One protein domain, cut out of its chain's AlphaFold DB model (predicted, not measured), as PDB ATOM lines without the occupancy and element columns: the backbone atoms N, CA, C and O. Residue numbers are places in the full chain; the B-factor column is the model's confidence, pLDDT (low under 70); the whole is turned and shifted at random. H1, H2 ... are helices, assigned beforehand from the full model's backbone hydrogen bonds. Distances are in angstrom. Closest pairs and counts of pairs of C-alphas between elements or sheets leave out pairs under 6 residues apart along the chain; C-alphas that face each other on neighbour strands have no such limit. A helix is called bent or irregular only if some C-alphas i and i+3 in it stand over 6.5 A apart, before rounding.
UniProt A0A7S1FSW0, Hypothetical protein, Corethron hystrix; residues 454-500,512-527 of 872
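What this domain is: This is residues 454 to 500 and 512 to 527 of the 872 residues of the protein "Hypothetical protein" of Corethron hystrix (UniProt A0A7S1FSW0). One long helix, H1, has a shorter helix, H2, set steeply across it, with residues 488 to 491 of H2 packed on residues 460 to 464 of H1. A third helix, H3, runs nearly parallel to H1 and the same way, but loosely beside it and shifted along the long axis, so that Leu 512 of H3 and Asn 478 just after H1 mark the two far ends. The printed part has 63 residues, with three named helices in the order H1, H2, H3 and no named strand; the class is all helix. The whole is elongated and only just loose, close to compact, with a radius of gyration of the C-alphas of 13.0 A and spans of 42 by 23 by 21 A.

Where its parts are: H1, the longest helix, holds residues 455 to 476 and measures 31.3 A from its first to its last C-alpha; the C-alpha of Lys 455 is at (36.109, 49.222, 8.823), and the C-alpha of Arg 476 is at (15.018, 30.113, 21.870). H2 holds residues 486 to 499 and measures 20.6 A. H3 holds residues 512 to 525 and measures 20.4 A; its last C-alpha, that of Gln 525, is at (32.891, 32.376, 14.972). No helix is bent or irregular.

How they stand to each other: H1 and H2 touch, the closest C-alphas being those of Leu 464 and Leu 488, 6.9 A apart. Their lines are about perpendicular at 71 degrees, only just beyond a steep tilt. H1 and H3 are close but not clearly touching, with the C-alphas of Tyr 461 and Leu 523 the closest at 7.6 A. They run the same way at a shallow tilt of 15 degrees. H2 and H3 are also close but not clearly touching; their closest C-alphas, those of Tyr 499 and Ile 520, are 7.8 A apart. They run opposite ways at a steep tilt of 58 degrees. In H1, H2 and H3 every O i to N i+4 pair is within hydrogen-bond range.

The domain as a whole: The two C-alphas farthest apart are those of Asn 478 and Leu 512, at 42.1 A, while the first and last printed C-alphas, those of Asp 454 and Asn 527, are 20.7 A apart. Residues 501 to 511 are not printed, and C-alphas 500 and 512 are 17.3 A apart across this cut. The link from H1 to H2, with 9 residues between them, is short; the link from H2 to H3 is the link across the cut. The mean pLDDT of the printed part is 72.9, and 19 residues are under 70, among them residues 478 to 481, 497 to 500 and 512 to 514.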
ATOM      1  N   ASP A 454      39.375  46.138   7.101       79.69
ATOM      2  CA  ASP A 454      38.520  47.201   6.563       79.69
ATOM      3  C   ASP A 454      37.337  47.491   7.509       79.69
ATOM      4  O   ASP A 454      36.578  46.575   7.843       79.69
ATOM      5  N   LYS A 455      37.172  48.761   7.913       77.62
ATOM      6  CA  LYS A 455      36.109  49.222   8.823       77.62
ATOM      7  C   LYS A 455      34.713  48.849   8.319       77.62
ATOM      8  O   LYS A 455      33.910  48.350   9.102       77.62
ATOM      9  N   ASN A 456      34.450  49.015   7.022       78.56
ATOM     10  CA  ASN A 456      33.135  48.745   6.431       78.56
ATOM     11  C   ASN A 456      32.810  47.244   6.461       78.56
ATOM     12  O   ASN A 456      31.660  46.845   6.636       78.56
ATOM     13  N   TRP A 457      33.838  46.399   6.333       85.44
ATOM     14  CA  TRP A 457      33.696  44.951   6.466       85.44
ATOM     15  C   TRP A 457      33.455  44.526   7.920       85.44
ATOM     16  O   TRP A 457      32.610  43.672   8.162       85.44
ATOM     17  N   VAL A 458      34.159  45.132   8.885       79.94
ATOM     18  CA  VAL A 458      33.969  44.848  10.322       79.94
ATOM     19  C   VAL A 458      32.580  45.286  10.792       79.94
ATOM     20  O   VAL A 458      31.915  44.528  11.490       79.94
ATOM     21  N   GLN A 459      32.095  46.450  10.348       81.44
ATOM     22  CA  GLN A 459      30.736  46.909  10.646       81.44
ATOM     23  C   GLN A 459      29.679  45.917  10.132       81.44
ATOM     24  O   GLN A 459      28.813  45.499  10.896       81.44
ATOM     25  N   LYS A 460      29.785  45.462   8.874       82.44
ATOM     26  CA  LYS A 460      28.854  44.460   8.320       82.44
ATOM     27  C   LYS A 460      28.989  43.074   8.958       82.44
ATOM     28  O   LYS A 460      28.009  42.335   8.986       82.44
ATOM     29  N   TYR A 461      30.156  42.729   9.504       82.56
ATOM     30  CA  TYR A 461      30.336  41.525  10.317       82.56
ATOM     31  C   TYR A 461      29.622  41.626  11.676       82.56
ATOM     32  O   TYR A 461      28.922  40.688  12.051       82.56
ATOM     33  N   GLU A 462      29.715  42.752  12.390       80.12
ATOM     34  CA  GLU A 462      28.994  42.917  13.664       80.12
ATOM     35  C   GLU A 462      27.473  43.072  13.466       80.12
ATOM     36  O   GLU A 462      26.705  42.497  14.235       80.12
ATOM     37  N   GLU A 463      27.009  43.713  12.384       81.75
ATOM     38  CA  GLU A 463      25.589  43.663  11.979       81.75
ATOM     39  C   GLU A 463      25.106  42.212  11.769       81.75
ATOM     40  O   GLU A 463      24.025  41.839  12.228       81.75
ATOM     41  N   LEU A 464      25.924  41.371  11.122       80.75
ATOM     42  CA  LEU A 464      25.626  39.954  10.889       80.75
ATOM     43  C   LEU A 464      25.623  39.143  12.197       80.75
ATOM     44  O   LEU A 464      24.723  38.337  12.423       80.75
ATOM     45  N   LYS A 465      26.581  39.404  13.093       81.19
ATOM     46  CA  LYS A 465      26.686  38.801  14.433       81.19
ATOM     47  C   LYS A 465      25.538  39.213  15.362       81.19
ATOM     48  O   LYS A 465      25.115  38.420  16.203       81.19
ATOM     49  N   MET A 466      25.009  40.430  15.222       77.88
ATOM     50  CA  MET A 466      23.786  40.855  15.910       77.88
ATOM     51  C   MET A 466      22.531  40.214  15.312       77.88
ATOM     52  O   MET A 466      21.659  39.801  16.072       77.88
ATOM     53  N   TYR A 467      22.441  40.092  13.982       81.31
ATOM     54  CA  TYR A 467      21.329  39.393  13.330       81.31
ATOM     55  C   TYR A 467      21.244  37.928  13.782       81.31
ATOM     56  O   TYR A 467      20.180  37.496  14.219       81.31
ATOM     57  N   TYR A 468      22.359  37.186  13.755       75.69
ATOM     58  CA  TYR A 468      22.373  35.791  14.203       75.69
ATOM     59  C   TYR A 468      22.016  35.642  15.687       75.69
ATOM     60  O   TYR A 468      21.170  34.811  16.001       75.69
ATOM     61  N   ARG A 469      22.545  36.488  16.589       73.81
ATOM     62  CA  ARG A 469      22.148  36.453  18.012       73.81
ATOM     63  C   ARG A 469      20.652  36.704  18.211       73.81
ATOM     64  O   ARG A 469      19.997  35.895  18.858       73.81
ATOM     65  N   LYS A 470      20.079  37.730  17.570       77.50
ATOM     66  CA  LYS A 470      18.629  37.990  17.634       77.50
ATOM     67  C   LYS A 470      17.790  36.862  17.026       77.50
ATOM     68  O   LYS A 470      16.685  36.609  17.492       77.50
ATOM     69  N   HIS A 471      18.294  36.178  16.001       72.81
ATOM     70  CA  HIS A 471      17.633  35.015  15.410       72.81
ATOM     71  C   HIS A 471      17.687  33.790  16.339       72.81
ATOM     72  O   HIS A 471      16.695  33.075  16.463       72.81
ATOM     73  N   GLU A 472      18.810  33.540  17.016       68.44
ATOM     74  CA  GLU A 472      18.916  32.488  18.036       68.44
ATOM     75  C   GLU A 472      18.045  32.789  19.260       68.44
ATOM     76  O   GLU A 472      17.380  31.894  19.770       68.44
ATOM     77  N   GLU A 473      18.002  34.044  19.710       71.25
ATOM     78  CA  GLU A 473      17.131  34.507  20.795       71.25
ATOM     79  C   GLU A 473      15.648  34.376  20.422       71.25
ATOM     80  O   GLU A 473      14.866  33.894  21.242       71.25
ATOM     81  N   ALA A 474      15.262  34.733  19.193       69.44
ATOM     82  CA  ALA A 474      13.898  34.550  18.703       69.44
ATOM     83  C   ALA A 474      13.506  33.064  18.665       69.44
ATOM     84  O   ALA A 474      12.458  32.704  19.192       69.44
ATOM     85  N   VAL A 475      14.371  32.187  18.143       63.84
ATOM     86  CA  VAL A 475      14.137  30.730  18.141       63.84
ATOM     87  C   VAL A 475      14.068  30.165  19.568       63.84
ATOM     88  O   VAL A 475      13.180  29.372  19.866       63.84
ATOM     89  N   ARG A 476      14.954  30.597  20.476       62.44
ATOM     90  CA  ARG A 476      15.018  30.113  21.870       62.44
ATOM     91  C   ARG A 476      13.782  30.481  22.696       62.44
ATOM     92  O   ARG A 476      13.390  29.702  23.557       62.44
ATOM     93  N   HIS A 477      13.174  31.635  22.425       72.00
ATOM     94  CA  HIS A 477      11.964  32.112  23.110       72.00
ATOM     95  C   HIS A 477      10.693  31.979  22.250       72.00
ATOM     96  O   HIS A 477       9.651  32.522  22.607       72.00
ATOM     97  N   ASN A 478      10.776  31.264  21.121       68.44
ATOM     98  CA  ASN A 478       9.680  31.013  20.181       68.44
ATOM     99  C   ASN A 478       8.958  32.292  19.679       68.44
ATOM    100  O   ASN A 478       7.744  32.304  19.476       68.44
ATOM    101  N   MET A 479       9.717  33.380  19.505       67.44
ATOM    102  CA  MET A 479       9.254  34.688  19.027       67.44
ATOM    103  C   MET A 479       9.365  34.815  17.493       67.44
ATOM    104  O   MET A 479      10.142  34.084  16.873       67.44
ATOM    105  N   PRO A 480       8.655  35.772  16.857       64.94
ATOM    106  CA  PRO A 480       8.786  36.038  15.424       64.94
ATOM    107  C   PRO A 480      10.237  36.303  15.001       64.94
ATOM    108  O   PRO A 480      10.933  37.131  15.593       64.94
ATOM    109  N   ILE A 481      10.689  35.612  13.951       66.19
ATOM    110  CA  ILE A 481      12.057  35.742  13.435       66.19
ATOM    111  C   ILE A 481      12.258  37.167  12.879       66.19
ATOM    112  O   ILE A 481      11.460  37.611  12.047       66.19
ATOM    113  N   PRO A 482      13.313  37.900  13.290       72.56
ATOM    114  CA  PRO A 482      13.580  39.239  12.773       72.56
ATOM    115  C   PRO A 482      13.892  39.186  11.272       72.56
ATOM    116  O   PRO A 482      14.735  38.402  10.837       72.56
ATOM    117  N   GLN A 483      13.255  40.045  10.470       69.12
ATOM    118  CA  GLN A 483      13.537  40.103   9.032       69.12
ATOM    119  C   GLN A 483      14.991  40.520   8.762       69.12
ATOM    120  O   GLN A 483      15.525  41.434   9.399       69.12
ATOM    121  N   LYS A 484      15.642  39.855   7.801       75.50
ATOM    122  CA  LYS A 484      17.044  40.126   7.461       75.50
ATOM    123  C   LYS A 484      17.179  41.468   6.724       75.50
ATOM    124  O   LYS A 484      16.479  41.678   5.735       75.50
ATOM    125  N   PRO A 485      18.099  42.369   7.123       75.12
ATOM    126  CA  PRO A 485      18.324  43.616   6.394       75.12
ATOM    127  C   PRO A 485      18.832  43.360   4.958       75.12
ATOM    128  O   PRO A 485      19.838  42.667   4.801       75.12
ATOM    129  N   PRO A 486      18.267  43.984   3.903       69.38
ATOM    130  CA  PRO A 486      18.708  43.756   2.517       69.38
ATOM    131  C   PRO A 486      20.186  44.095   2.245       69.38
ATOM    132  O   PRO A 486      20.836  43.478   1.399       69.38
ATOM    133  N   SER A 487      20.765  45.044   2.997       72.56
ATOM    134  CA  SER A 487      22.205  45.349   2.908       72.56
ATOM    135  C   SER A 487      23.099  44.189   3.376       72.56
ATOM    136  O   SER A 487      24.256  44.088   2.960       72.56
ATOM    137  N   LEU A 488      22.547  43.297   4.204       76.69
ATOM    138  CA  LEU A 488      23.211  42.121   4.743       76.69
ATOM    139  C   LEU A 488      23.234  40.987   3.714       76.69
ATOM    140  O   LEU A 488      24.287  40.397   3.506       76.69
ATOM    141  N   ASP A 489      22.144  40.745   2.982       71.50
ATOM    142  CA  ASP A 489      22.108  39.718   1.924       71.50
ATOM    143  C   ASP A 489      23.120  39.975   0.802       71.50
ATOM    144  O   ASP A 489      23.801  39.050   0.342       71.50
ATOM    145  N   ARG A 490      23.323  41.244   0.425       72.25
ATOM    146  CA  ARG A 490      24.394  41.620  -0.511       72.25
ATOM    147  C   ARG A 490      25.785  41.326   0.068       72.25
ATOM    148  O   ARG A 490      26.654  40.840  -0.655       72.25
ATOM    149  N   PHE A 491      26.005  41.575   1.360       78.69
ATOM    150  CA  PHE A 491      27.269  41.264   2.039       78.69
ATOM    151  C   PHE A 491      27.525  39.750   2.133       78.69
ATOM    152  O   PHE A 491      28.617  39.305   1.766       78.69
ATOM    153  N   ILE A 492      26.517  38.974   2.551       75.19
ATOM    154  CA  ILE A 492      26.521  37.504   2.639       75.19
ATOM    155  C   ILE A 492      26.864  36.899   1.273       75.19
ATOM    156  O   ILE A 492      27.812  36.121   1.165       75.19
ATOM    157  N   SER A 493      26.160  37.321   0.218       72.00
ATOM    158  CA  SER A 493      26.378  36.858  -1.161       72.00
ATOM    159  C   SER A 493      27.813  37.106  -1.634       72.00
ATOM    160  O   SER A 493      28.447  36.214  -2.200       72.00
ATOM    161  N   ILE A 494      28.368  38.288  -1.340       73.88
ATOM    162  CA  ILE A 494      29.757  38.635  -1.679       73.88
ATOM    163  C   ILE A 494      30.765  37.782  -0.889       73.88
ATOM    164  O   ILE A 494      31.794  37.405  -1.454       73.88
ATOM    165  N   GLN A 495      30.503  37.443   0.382       79.50
ATOM    166  CA  GLN A 495      31.408  36.569   1.144       79.50
ATOM    167  C   GLN A 495      31.358  35.137   0.597       79.50
ATOM    168  O   GLN A 495      32.409  34.563   0.308       79.50
ATOM    169  N   LYS A 496      30.153  34.593   0.364       70.81
ATOM    170  CA  LYS A 496      29.960  33.268  -0.247       70.81
ATOM    171  C   LYS A 496      30.705  33.159  -1.580       70.81
ATOM    172  O   LYS A 496      31.518  32.256  -1.746       70.81
ATOM    173  N   GLN A 497      30.545  34.129  -2.485       66.88
ATOM    174  CA  GLN A 497      31.284  34.157  -3.756       66.88
ATOM    175  C   GLN A 497      32.816  34.212  -3.575       66.88
ATOM    176  O   GLN A 497      33.533  33.502  -4.278       66.88
ATOM    177  N   LYS A 498      33.342  35.017  -2.638       67.75
ATOM    178  CA  LYS A 498      34.798  35.236  -2.476       67.75
ATOM    179  C   LYS A 498      35.559  34.115  -1.755       67.75
ATOM    180  O   LYS A 498      36.794  34.071  -1.852       67.75
ATOM    181  N   TYR A 499      34.859  33.225  -1.048       65.38
ATOM    182  CA  TYR A 499      35.481  32.170  -0.235       65.38
ATOM    183  C   TYR A 499      35.080  30.732  -0.622       65.38
ATOM    184  O   TYR A 499      35.700  29.802  -0.115       65.38
ATOM    185  N   LYS A 500      34.159  30.538  -1.584       58.00
ATOM    186  CA  LYS A 500      33.627  29.234  -2.067       58.00
ATOM    187  C   LYS A 500      34.658  28.130  -2.392       58.00
ATOM    188  O   LYS A 500      34.281  26.970  -2.491       58.00
ATOM    189  N   LEU A 512      47.886  40.186   2.323       53.47
ATOM    190  CA  LEU A 512      46.526  40.032   1.809       53.47
ATOM    191  C   LEU A 512      45.903  38.706   2.259       53.47
ATOM    192  O   LEU A 512      44.743  38.705   2.665       53.47
ATOM    193  N   ASP A 513      46.665  37.614   2.273       62.78
ATOM    194  CA  ASP A 513      46.172  36.295   2.680       62.78
ATOM    195  C   ASP A 513      45.991  36.180   4.195       62.78
ATOM    196  O   ASP A 513      44.975  35.642   4.625       62.78
ATOM    197  N   LEU A 514      46.843  36.795   5.026       64.94
ATOM    198  CA  LEU A 514      46.561  36.878   6.470       64.94
ATOM    199  C   LEU A 514      45.299  37.718   6.757       64.94
ATOM    200  O   LEU A 514      44.495  37.359   7.619       64.94
ATOM    201  N   LYS A 515      45.056  38.801   6.000       72.44
ATOM    202  CA  LYS A 515      43.783  39.551   6.063       72.44
ATOM    203  C   LYS A 515      42.594  38.732   5.549       72.44
ATOM    204  O   LYS A 515      41.482  38.929   6.037       72.44
ATOM    205  N   ARG A 516      42.805  37.829   4.587       71.81
ATOM    206  CA  ARG A 516      41.789  36.903   4.063       71.81
ATOM    207  C   ARG A 516      41.435  35.836   5.099       71.81
ATOM    208  O   ARG A 516      40.256  35.649   5.387       71.81
ATOM    209  N   GLN A 517      42.443  35.208   5.703       70.69
ATOM    210  CA  GLN A 517      42.279  34.169   6.715       70.69
ATOM    211  C   GLN A 517      41.577  34.719   7.960       70.69
ATOM    212  O   GLN A 517      40.543  34.187   8.348       70.69
ATOM    213  N   LYS A 518      42.019  35.872   8.487       78.94
ATOM    214  CA  LYS A 518      41.364  36.544   9.625       78.94
ATOM    215  C   LYS A 518      39.876  36.845   9.371       78.94
ATOM    216  O   LYS A 518      39.079  36.803  10.302       78.94
ATOM    217  N   LYS A 519      39.472  37.115   8.121       80.06
ATOM    218  CA  LYS A 519      38.054  37.289   7.745       80.06
ATOM    219  C   LYS A 519      37.275  35.970   7.710       80.06
ATOM    220  O   LYS A 519      36.122  35.956   8.128       80.06
ATOM    221  N   ILE A 520      37.885  34.883   7.235       71.25
ATOM    222  CA  ILE A 520      37.284  33.539   7.249       71.25
ATOM    223  C   ILE A 520      37.119  33.048   8.694       71.25
ATOM    224  O   ILE A 520      36.054  32.548   9.047       71.25
ATOM    225  N   ASP A 521      38.131  33.245   9.539       71.12
ATOM    226  CA  ASP A 521      38.115  32.824  10.943       71.12
ATOM    227  C   ASP A 521      37.055  33.587  11.756       71.12
ATOM    228  O   ASP A 521      36.306  32.965  12.504       71.12
ATOM    229  N   LEU A 522      36.904  34.903  11.545       74.50
ATOM    230  CA  LEU A 522      35.802  35.682  12.130       74.50
ATOM    231  C   LEU A 522      34.429  35.179  11.658       74.50
ATOM    232  O   LEU A 522      33.559  34.912  12.478       74.50
ATOM    233  N   LEU A 523      34.225  34.970  10.352       74.69
ATOM    234  CA  LEU A 523      32.959  34.424   9.840       74.69
ATOM    235  C   LEU A 523      32.637  33.034  10.433       74.69
ATOM    236  O   LEU A 523      31.475  32.734  10.699       74.69
ATOM    237  N   ARG A 524      33.647  32.205  10.724       71.38
ATOM    238  CA  ARG A 524      33.457  30.919  11.417       71.38
ATOM    239  C   ARG A 524      32.985  31.067  12.869       71.38
ATOM    240  O   ARG A 524      32.220  30.216  13.311       71.38
ATOM    241  N   GLN A 525      33.360  32.132  13.590       71.69
ATOM    242  CA  GLN A 525      32.891  32.376  14.972       71.69
ATOM    243  C   GLN A 525      31.366  32.528  15.060       71.69
ATOM    244  O   GLN A 525      30.769  32.137  16.056       71.69
ATOM    245  N   ILE A 526      30.736  33.066  14.013       67.88
ATOM    246  CA  ILE A 526      29.276  33.229  13.910       67.88
ATOM    247  C   ILE A 526      28.605  32.094  13.119       67.88
ATOM    248  O   ILE A 526      27.503  32.268  12.605       67.88
ATOM    249  N   ASN A 527      29.287  30.948  12.976       64.69
ATOM    250  CA  ASN A 527      28.816  29.766  12.245       64.69
ATOM    251  C   ASN A 527      28.324  30.087  10.812       64.69
ATOM    252  O   ASN A 527      27.328  29.539  10.340       64.69
TER     253      ASN A 527